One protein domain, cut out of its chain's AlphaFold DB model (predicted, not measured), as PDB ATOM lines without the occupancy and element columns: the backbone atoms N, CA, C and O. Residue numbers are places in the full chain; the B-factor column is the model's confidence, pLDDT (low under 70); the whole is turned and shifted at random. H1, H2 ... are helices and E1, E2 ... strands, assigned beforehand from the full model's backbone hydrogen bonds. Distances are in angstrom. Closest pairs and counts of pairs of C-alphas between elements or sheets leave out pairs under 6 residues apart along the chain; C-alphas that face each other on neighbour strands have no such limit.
ATOM      1  N   TYR A 916     168.467 174.621 200.461       87.44
ATOM      2  CA  TYR A 916     168.549 175.421 199.240       87.44
ATOM      3  C   TYR A 916     169.790 176.321 199.286       87.44
ATOM      4  O   TYR A 916     170.050 176.927 200.333       87.44
ATOM      5  N   PRO A 917     170.505 176.505 198.156       80.25
ATOM      6  CA  PRO A 917     171.654 177.398 198.100       80.25
ATOM      7  C   PRO A 917     171.328 178.784 198.667       80.25
ATOM      8  O   PRO A 917     170.231 179.326 198.475       80.25
ATOM      9  N   THR A 918     172.281 179.384 199.378       79.38
ATOM     10  CA  THR A 918     172.065 180.697 200.000       79.38
ATOM     11  C   THR A 918     171.696 181.727 198.931       79.38
ATOM     12  O   THR A 918     172.452 181.971 197.996       79.38
ATOM     13  N   GLY A 919     170.519 182.343 199.069       79.19
ATOM     14  CA  GLY A 919     170.003 183.316 198.102       79.19
ATOM     15  C   GLY A 919     169.263 182.719 196.898       79.19
ATOM     16  O   GLY A 919     168.813 183.497 196.057       79.19
ATOM     17  N   PHE A 920     169.070 181.395 196.836       87.69
ATOM     18  CA  PHE A 920     168.395 180.711 195.729       87.69
ATOM     19  C   PHE A 920     167.016 181.316 195.411       87.69
ATOM     20  O   PHE A 920     166.131 181.410 196.274       87.69
ATOM     21  N   GLN A 921     166.849 181.732 194.153       84.12
ATOM     22  CA  GLN A 921     165.615 182.288 193.604       84.12
ATOM     23  C   GLN A 921     164.996 181.274 192.639       84.12
ATOM     24  O   GLN A 921     165.594 180.937 191.624       84.12
ATOM     25  N   GLY A 922     163.779 180.824 192.939       88.62
ATOM     26  CA  GLY A 922     163.011 179.917 192.091       88.62
ATOM     27  C   GLY A 922     161.514 180.155 192.263       88.62
ATOM     28  O   GLY A 922     161.073 180.658 193.305       88.62
ATOM     29  N   VAL A 923     160.728 179.821 191.239       95.94
ATOM     30  CA  VAL A 923     159.264 179.912 191.306       95.94
ATOM     31  C   VAL A 923     158.766 178.916 192.350       95.94
ATOM     32  O   VAL A 923     159.111 177.739 192.304       95.94
ATOM     33  N   LYS A 924     158.000 179.387 193.339       94.94
ATOM     34  CA  LYS A 924     157.553 178.532 194.444       94.94
ATOM     35  C   LYS A 924     156.528 177.513 193.958       94.94
ATOM     36  O   LYS A 924     155.524 177.915 193.379       94.94
ATOM     37  N   ALA A 925     156.768 176.244 194.271       95.12
ATOM     38  CA  ALA A 925     155.849 175.146 194.024       95.12
ATOM     39  C   ALA A 925     155.475 174.483 195.354       95.12
ATOM     40  O   ALA A 925     156.313 173.841 195.987       95.12
ATOM     41  N   ALA A 926     154.241 174.678 195.817       90.25
ATOM     42  CA  ALA A 926     153.767 174.126 197.086       90.25
ATOM     43  C   ALA A 926     153.003 172.809 196.927       90.25
ATOM     44  O   ALA A 926     152.724 172.155 197.921       90.25
ATOM     45  N   CYS A 927     152.654 172.420 195.704       91.56
ATOM     46  CA  CYS A 927     151.980 171.161 195.415       91.56
ATOM     47  C   CYS A 927     152.236 170.722 193.962       91.56
ATOM     48  O   CYS A 927     152.807 171.469 193.164       91.56
ATOM     49  N   LEU A 928     151.768 169.524 193.596       94.56
ATOM     50  CA  LEU A 928     151.873 168.997 192.229       94.56
ATOM     51  C   LEU A 928     151.220 169.924 191.188       94.56
ATOM     52  O   LEU A 928     151.773 170.128 190.111       94.56
ATOM     53  N   ASN A 929     150.086 170.547 191.522       90.81
ATOM     54  CA  ASN A 929     149.412 171.480 190.622       90.81
ATOM     55  C   ASN A 929     150.224 172.764 190.368       90.81
ATOM     56  O   ASN A 929     150.197 173.302 189.259       90.81
ATOM     57  N   ASP A 930     150.997 173.242 191.351       94.25
ATOM     58  CA  ASP A 930     151.924 174.348 191.109       94.25
ATOM     59  C   ASP A 930     153.010 173.951 190.106       94.25
ATOM     60  O   ASP A 930     153.302 174.738 189.211       94.25
ATOM     61  N   LEU A 931     153.568 172.737 190.202       95.62
ATOM     62  CA  LEU A 931     154.568 172.242 189.246       95.62
ATOM     63  C   LEU A 931     154.004 172.159 187.823       95.62
ATOM     64  O   LEU A 931     154.637 172.646 186.889       95.62
ATOM     65  N   ILE A 932     152.790 171.621 187.672       94.19
ATOM     66  CA  ILE A 932     152.084 171.538 186.383       94.19
ATOM     67  C   ILE A 932     151.892 172.935 185.785       94.19
ATOM     68  O   ILE A 932     152.207 173.169 184.618       94.19
ATOM     69  N   ARG A 933     151.420 173.888 186.593       91.75
ATOM     70  CA  ARG A 933     151.205 175.271 186.155       91.75
ATOM     71  C   ARG A 933     152.513 175.963 185.778       91.75
ATOM     72  O   ARG A 933     152.585 176.594 184.728       91.75
ATOM     73  N   ILE A 934     153.553 175.824 186.599       95.88
ATOM     74  CA  ILE A 934     154.869 176.410 186.320       95.88
ATOM     75  C   ILE A 934     155.427 175.851 185.009       95.88
ATOM     76  O   ILE A 934     155.931 176.630 184.198       95.88
ATOM     77  N   ALA A 935     155.305 174.542 184.774       95.12
ATOM     78  CA  ALA A 935     155.709 173.921 183.519       95.12
ATOM     79  C   ALA A 935     154.926 174.502 182.327       95.12
ATOM     80  O   ALA A 935     155.535 174.938 181.351       95.12
ATOM     81  N   TRP A 936     153.597 174.617 182.423       88.12
ATOM     82  CA  TRP A 936     152.760 175.200 181.366       88.12
ATOM     83  C   TRP A 936     153.093 176.661 181.039       88.12
ATOM     84  O   TRP A 936     153.151 177.029 179.857       88.12
ATOM     85  N   ASP A 937     153.337 177.477 182.064       91.50
ATOM     86  CA  ASP A 937     153.653 178.904 181.934       91.50
ATOM     87  C   ASP A 937     155.061 179.141 181.362       91.50
ATOM     88  O   ASP A 937     155.340 180.204 180.805       91.50
ATOM     89  N   ASN A 938     155.958 178.158 181.491       93.44
ATOM     90  CA  ASN A 938     157.370 178.283 181.122       93.44
ATOM     91  C   ASN A 938     157.818 177.317 180.018       93.44
ATOM     92  O   ASN A 938     158.999 177.318 179.688       93.44
ATOM     93  N   LYS A 939     156.901 176.571 179.391       85.69
ATOM     94  CA  LYS A 939     157.183 175.566 178.343       85.69
ATOM     95  C   LYS A 939     157.996 176.059 177.139       85.69
ATOM     96  O   LYS A 939     158.526 175.253 176.386       85.69
ATOM     97  N   THR A 940     158.082 177.373 176.928       85.19
ATOM     98  CA  THR A 940     158.895 177.993 175.868       85.19
ATOM     99  C   THR A 940     160.371 178.154 176.242       85.19
ATOM    100  O   THR A 940     161.181 178.481 175.377       85.19
ATOM    101  N   LYS A 941     160.732 177.956 177.514       86.25
ATOM    102  CA  LYS A 941     162.097 178.094 178.034       86.25
ATOM    103  C   LYS A 941     162.878 176.782 177.921       86.25
ATOM    104  O   LYS A 941     162.327 175.739 177.588       86.25
ATOM    105  N   GLU A 942     164.177 176.856 178.202       77.75
ATOM    106  CA  GLU A 942     165.078 175.700 178.360       77.75
ATOM    107  C   GLU A 942     164.983 175.060 179.725       77.75
ATOM    108  O   GLU A 942     164.864 173.842 179.853       77.75
ATOM    109  N   SER A 943     164.941 175.908 180.738       93.00
ATOM    110  CA  SER A 943     164.678 175.506 182.097       93.00
ATOM    111  C   SER A 943     163.989 176.637 182.850       93.00
ATOM    112  O   SER A 943     163.993 177.805 182.438       93.00
ATOM    113  N   VAL A 944     163.359 176.286 183.964       95.31
ATOM    114  CA  VAL A 944     162.860 177.249 184.944       95.31
ATOM    115  C   VAL A 944     163.259 176.795 186.337       95.31
ATOM    116  O   VAL A 944     162.910 175.698 186.761       95.31
ATOM    117  N   SER A 945     163.981 177.650 187.061       95.06
ATOM    118  CA  SER A 945     164.317 177.401 188.461       95.06
ATOM    119  C   SER A 945     163.050 177.404 189.311       95.06
ATOM    120  O   SER A 945     162.252 178.349 189.267       95.06
ATOM    121  N   ILE A 946     162.880 176.363 190.116       96.69
ATOM    122  CA  ILE A 946     161.740 176.162 191.002       96.69
ATOM    123  C   ILE A 946     162.197 175.984 192.441       96.69
ATOM    124  O   ILE A 946     163.304 175.544 192.725       96.69
ATOM    125  N   ARG A 947     161.319 176.343 193.371       94.75
ATOM    126  CA  ARG A 947     161.518 176.124 194.798       94.75
ATOM    127  C   ARG A 947     160.338 175.338 195.339       94.75
ATOM    128  O   ARG A 947     159.296 175.923 195.640       94.75
ATOM    129  N   ILE A 948     160.514 174.032 195.462       95.88
ATOM    130  CA  ILE A 948     159.529 173.142 196.066       95.88
ATOM    131  C   ILE A 948     159.475 173.424 197.572       95.88
ATOM    132  O   ILE A 948     160.510 173.460 198.244       95.88
ATOM    133  N   THR A 949     158.278 173.692 198.092       92.38
ATOM    134  CA  THR A 949     158.076 174.065 199.503       92.38
ATOM    135  C   THR A 949     157.357 173.011 200.327       92.38
ATOM    136  O   THR A 949     157.325 173.143 201.547       92.38
ATOM    137  N   ASP A 950     156.755 172.017 199.680       91.06
ATOM    138  CA  ASP A 950     156.144 170.884 200.366       91.06
ATOM    139  C   ASP A 950     157.151 169.729 200.418       91.06
ATOM    140  O   ASP A 950     157.444 169.130 199.376       91.06
ATOM    141  N   PRO A 951     157.719 169.433 201.602       88.56
ATOM    142  CA  PRO A 951     158.676 168.358 201.741       88.56
ATOM    143  C   PRO A 951     158.013 166.997 201.573       88.56
ATOM    144  O   PRO A 951     158.749 166.047 201.405       88.56
ATOM    145  N   GLU A 952     156.684 166.852 201.577       87.81
ATOM    146  CA  GLU A 952     156.017 165.546 201.455       87.81
ATOM    147  C   GLU A 952     155.904 165.054 200.005       87.81
ATOM    148  O   GLU A 952     155.591 163.884 199.773       87.81
ATOM    149  N   LEU A 953     156.201 165.903 199.014       90.75
ATOM    150  CA  LEU A 953     156.164 165.506 197.607       90.75
ATOM    151  C   LEU A 953     157.230 164.446 197.300       90.75
ATOM    152  O   LEU A 953     158.392 164.565 197.692       90.75
ATOM    153  N   THR A 954     156.844 163.405 196.565       91.50
ATOM    154  CA  THR A 954     157.788 162.386 196.090       91.50
ATOM    155  C   THR A 954     158.304 162.752 194.700       91.50
ATOM    156  O   THR A 954     157.582 163.352 193.903       91.50
ATOM    157  N   VAL A 955     159.549 162.381 194.387       93.00
ATOM    158  CA  VAL A 955     160.167 162.652 193.075       93.00
ATOM    159  C   VAL A 955     159.353 162.045 191.932       93.00
ATOM    160  O   VAL A 955     159.131 162.696 190.912       93.00
ATOM    161  N   ASP A 956     158.836 160.831 192.130       89.88
ATOM    162  CA  ASP A 956     157.985 160.161 191.147       89.88
ATOM    163  C   ASP A 956     156.665 160.897 190.936       89.88
ATOM    164  O   ASP A 956     156.260 161.093 189.794       89.88
ATOM    165  N   ASP A 957     156.005 161.344 192.008       91.44
ATOM    166  CA  ASP A 957     154.768 162.117 191.892       91.44
ATOM    167  C   ASP A 957     155.018 163.457 191.186       91.44
ATOM    168  O   ASP A 957     154.207 163.882 190.366       91.44
ATOM    169  N   MET A 958     156.146 164.119 191.457       94.75
ATOM    170  CA  MET A 958     156.512 165.374 190.797       94.75
ATOM    171  C   MET A 958     156.795 165.175 189.307       94.75
ATOM    172  O   MET A 958     156.238 165.901 188.488       94.75
ATOM    173  N   ASN A 959     157.587 164.171 188.927       92.94
ATOM    174  CA  ASN A 959     157.850 163.876 187.518       92.94
ATOM    175  C   ASN A 959     156.589 163.383 186.784       92.94
ATOM    176  O   ASN A 959     156.327 163.826 185.667       92.94
ATOM    177  N   LYS A 960     155.746 162.549 187.415       91.50
ATOM    178  CA  LYS A 960     154.431 162.158 186.868       91.50
ATOM    179  C   LYS A 960     153.484 163.355 186.732       91.50
ATOM    180  O   LYS A 960     152.706 163.409 185.783       91.50
ATOM    181  N   ALA A 961     153.545 164.325 187.648       93.38
ATOM    182  CA  ALA A 961     152.787 165.567 187.532       93.38
ATOM    183  C   ALA A 961     153.289 166.388 186.343       93.38
ATOM    184  O   ALA A 961     152.482 166.838 185.540       93.38
ATOM    185  N   LEU A 962     154.603 166.533 186.168       95.12
ATOM    186  CA  LEU A 962     155.177 167.286 185.050       95.12
ATOM    187  C   LEU A 962     154.830 166.686 183.675       95.12
ATOM    188  O   LEU A 962     154.684 167.446 182.724       95.12
ATOM    189  N   GLN A 963     154.576 165.376 183.576       90.69
ATOM    190  CA  GLN A 963     154.048 164.743 182.353       90.69
ATOM    191  C   GLN A 963     152.625 165.197 181.977       90.69
ATOM    192  O   GLN A 963     152.208 165.025 180.834       90.69
ATOM    193  N   GLN A 964     151.874 165.807 182.903       92.00
ATOM    194  CA  GLN A 964     150.596 166.464 182.593       92.00
ATOM    195  C   GLN A 964     150.793 167.770 181.801       92.00
ATOM    196  O   GLN A 964     149.821 168.348 181.312       92.00
ATOM    197  N   ALA A 965     152.037 168.250 181.694       85.94
ATOM    198  CA  ALA A 965     152.423 169.435 180.946       85.94
ATOM    199  C   ALA A 965     153.253 169.066 179.704       85.94
ATOM    200  O   ALA A 965     153.913 168.034 179.644       85.94
ATOM    201  N   GLY A 966     153.210 169.930 178.686       84.19
ATOM    202  CA  GLY A 966     154.071 169.816 177.503       84.19
ATOM    203  C   GLY A 966     153.494 169.032 176.319       84.19
ATOM    204  O   GLY A 966     154.143 168.951 175.279       84.19
ATOM    205  N   GLY A 967     152.256 168.530 176.429       85.38
ATOM    206  CA  GLY A 967     151.432 168.078 175.297       85.38
ATOM    207  C   GLY A 967     152.081 167.012 174.411       85.38
ATOM    208  O   GLY A 967     151.881 167.030 173.200       85.38
ATOM    209  N   SER A 968     152.889 166.134 175.010       87.62
ATOM    210  CA  SER A 968     153.758 165.136 174.364       87.62
ATOM    211  C   SER A 968     154.905 165.689 173.519       87.62
ATOM    212  O   SER A 968     155.894 164.998 173.366       87.62
ATOM    213  N   TYR A 969     154.858 166.929 173.033       92.12
ATOM    214  CA  TYR A 969     155.936 167.510 172.219       92.12
ATOM    215  C   TYR A 969     157.086 168.112 173.030       92.12
ATOM    216  O   TYR A 969     158.182 168.285 172.500       92.12
ATOM    217  N   ILE A 970     156.852 168.441 174.300       93.06
ATOM    218  CA  ILE A 970     157.866 168.925 175.239       93.06
ATOM    219  C   ILE A 970     157.815 168.043 176.488       93.06
ATOM    220  O   ILE A 970     156.836 168.062 177.229       93.06
ATOM    221  N   LEU A 971     158.880 167.292 176.747       93.12
ATOM    222  CA  LEU A 971     159.057 166.567 178.000       93.12
ATOM    223  C   LEU A 971     159.447 167.557 179.096       93.12
ATOM    224  O   LEU A 971     160.460 168.248 178.982       93.12
ATOM    225  N   CYS A 972     158.623 167.626 180.141       94.31
ATOM    226  CA  CYS A 972     158.875 168.426 181.335       94.31
ATOM    227  C   CYS A 972     159.344 167.495 182.461       94.31
ATOM    228  O   CYS A 972     158.609 166.581 182.836       94.31
ATOM    229  N   GLN A 973     160.542 167.714 183.002       92.31
ATOM    230  CA  GLN A 973     161.118 166.882 184.070       92.31
ATOM    231  C   GLN A 973     161.921 167.721 185.060       92.31
ATOM    232  O   GLN A 973     162.418 168.792 184.712       92.31
ATOM    233  N   LEU A 974     162.060 167.235 186.292       94.00
ATOM    234  CA  LEU A 974     163.014 167.813 187.236       94.00
ATOM    235  C   LEU A 974     164.450 167.586 186.743       94.00
ATOM    236  O   LEU A 974     164.752 166.532 186.185       94.00
ATOM    237  N   ASN A 975     165.332 168.562 186.954       90.25
ATOM    238  CA  ASN A 975     166.772 168.313 186.899       90.25
ATOM    239  C   ASN A 975     167.212 167.453 188.101       90.25
ATOM    240  O   ASN A 975     166.444 167.235 189.037       90.25
TER     241      ASN A 975
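AT A GLANCE: This is residues 916 to 975 of the 1150 residues of the protein "Arginyl aminopeptidase" of uncultured Butyricicoccus sp (UniProt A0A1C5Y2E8). One helix, H1, packs alongside a short pair of parallel strands, E1 and E2, and a second helix, H2, packs on H1 at a steep angle. The last strand, E3, packs on H2 and comes near E2 without pairing with it. The printed part has 60 residues, with two named helices and three named strands in the order E1, H1, E2, H2, E3, and its class is mixed, helices and strands. It is compact, with a radius of gyration of the C-alphas of 11.1 A and spans of 34 by 23 by 16 A.

IN THESE COORDINATES: E1 is residues 923 to 925, beginning at C-alpha 923 (159.264, 179.912, 191.306). H1 is residues 928 to 938, 15.5 A long. E2 is residues 943 to 948, 15.1 A, and H2 is residues 955 to 962, 10.5 A. E3 is residues 970 to 974, 13.1 A, ending at C-alpha 974 (163.014, 167.813, 187.236).

HOW THE PARTS SIT: E1 and E2 are parallel neighbours, with N 923 and O 945 2.9 A apart and N 947 and O 923 2.8 A apart, within hydrogen-bond range. E1, H1 and E2 form a strand-helix-strand unit, two parallel neighbour strands with a helix between, and its crossover is right-handed. The closest C-alphas of E1 and H1, Ala 925 and Leu 931, are 5.7 A apart. H1 and H2 touch, closest at the C-alphas of Ile 932 and Leu 962, 5.4 A, at a steep tilt of 48 degrees, the same way. The closest C-alphas of H2 and E3, Leu 962 and Cys 972, are 5.4 A apart. E3 pairs with no named strand; E2 and E3 are near each other, with 6 pairs of C-alphas within 10 A. E1 is apart from H2 and from E3. In H1 and H2 every O i to N i+4 pair is within hydrogen-bond range.

THE WHOLE: The C-alphas farthest apart, those of Thr 918 and Ser 968, are 35.1 A apart. The printed part has no cut and no long link. The mean pLDDT of the printed part is 90.7, and no printed residue is under 70.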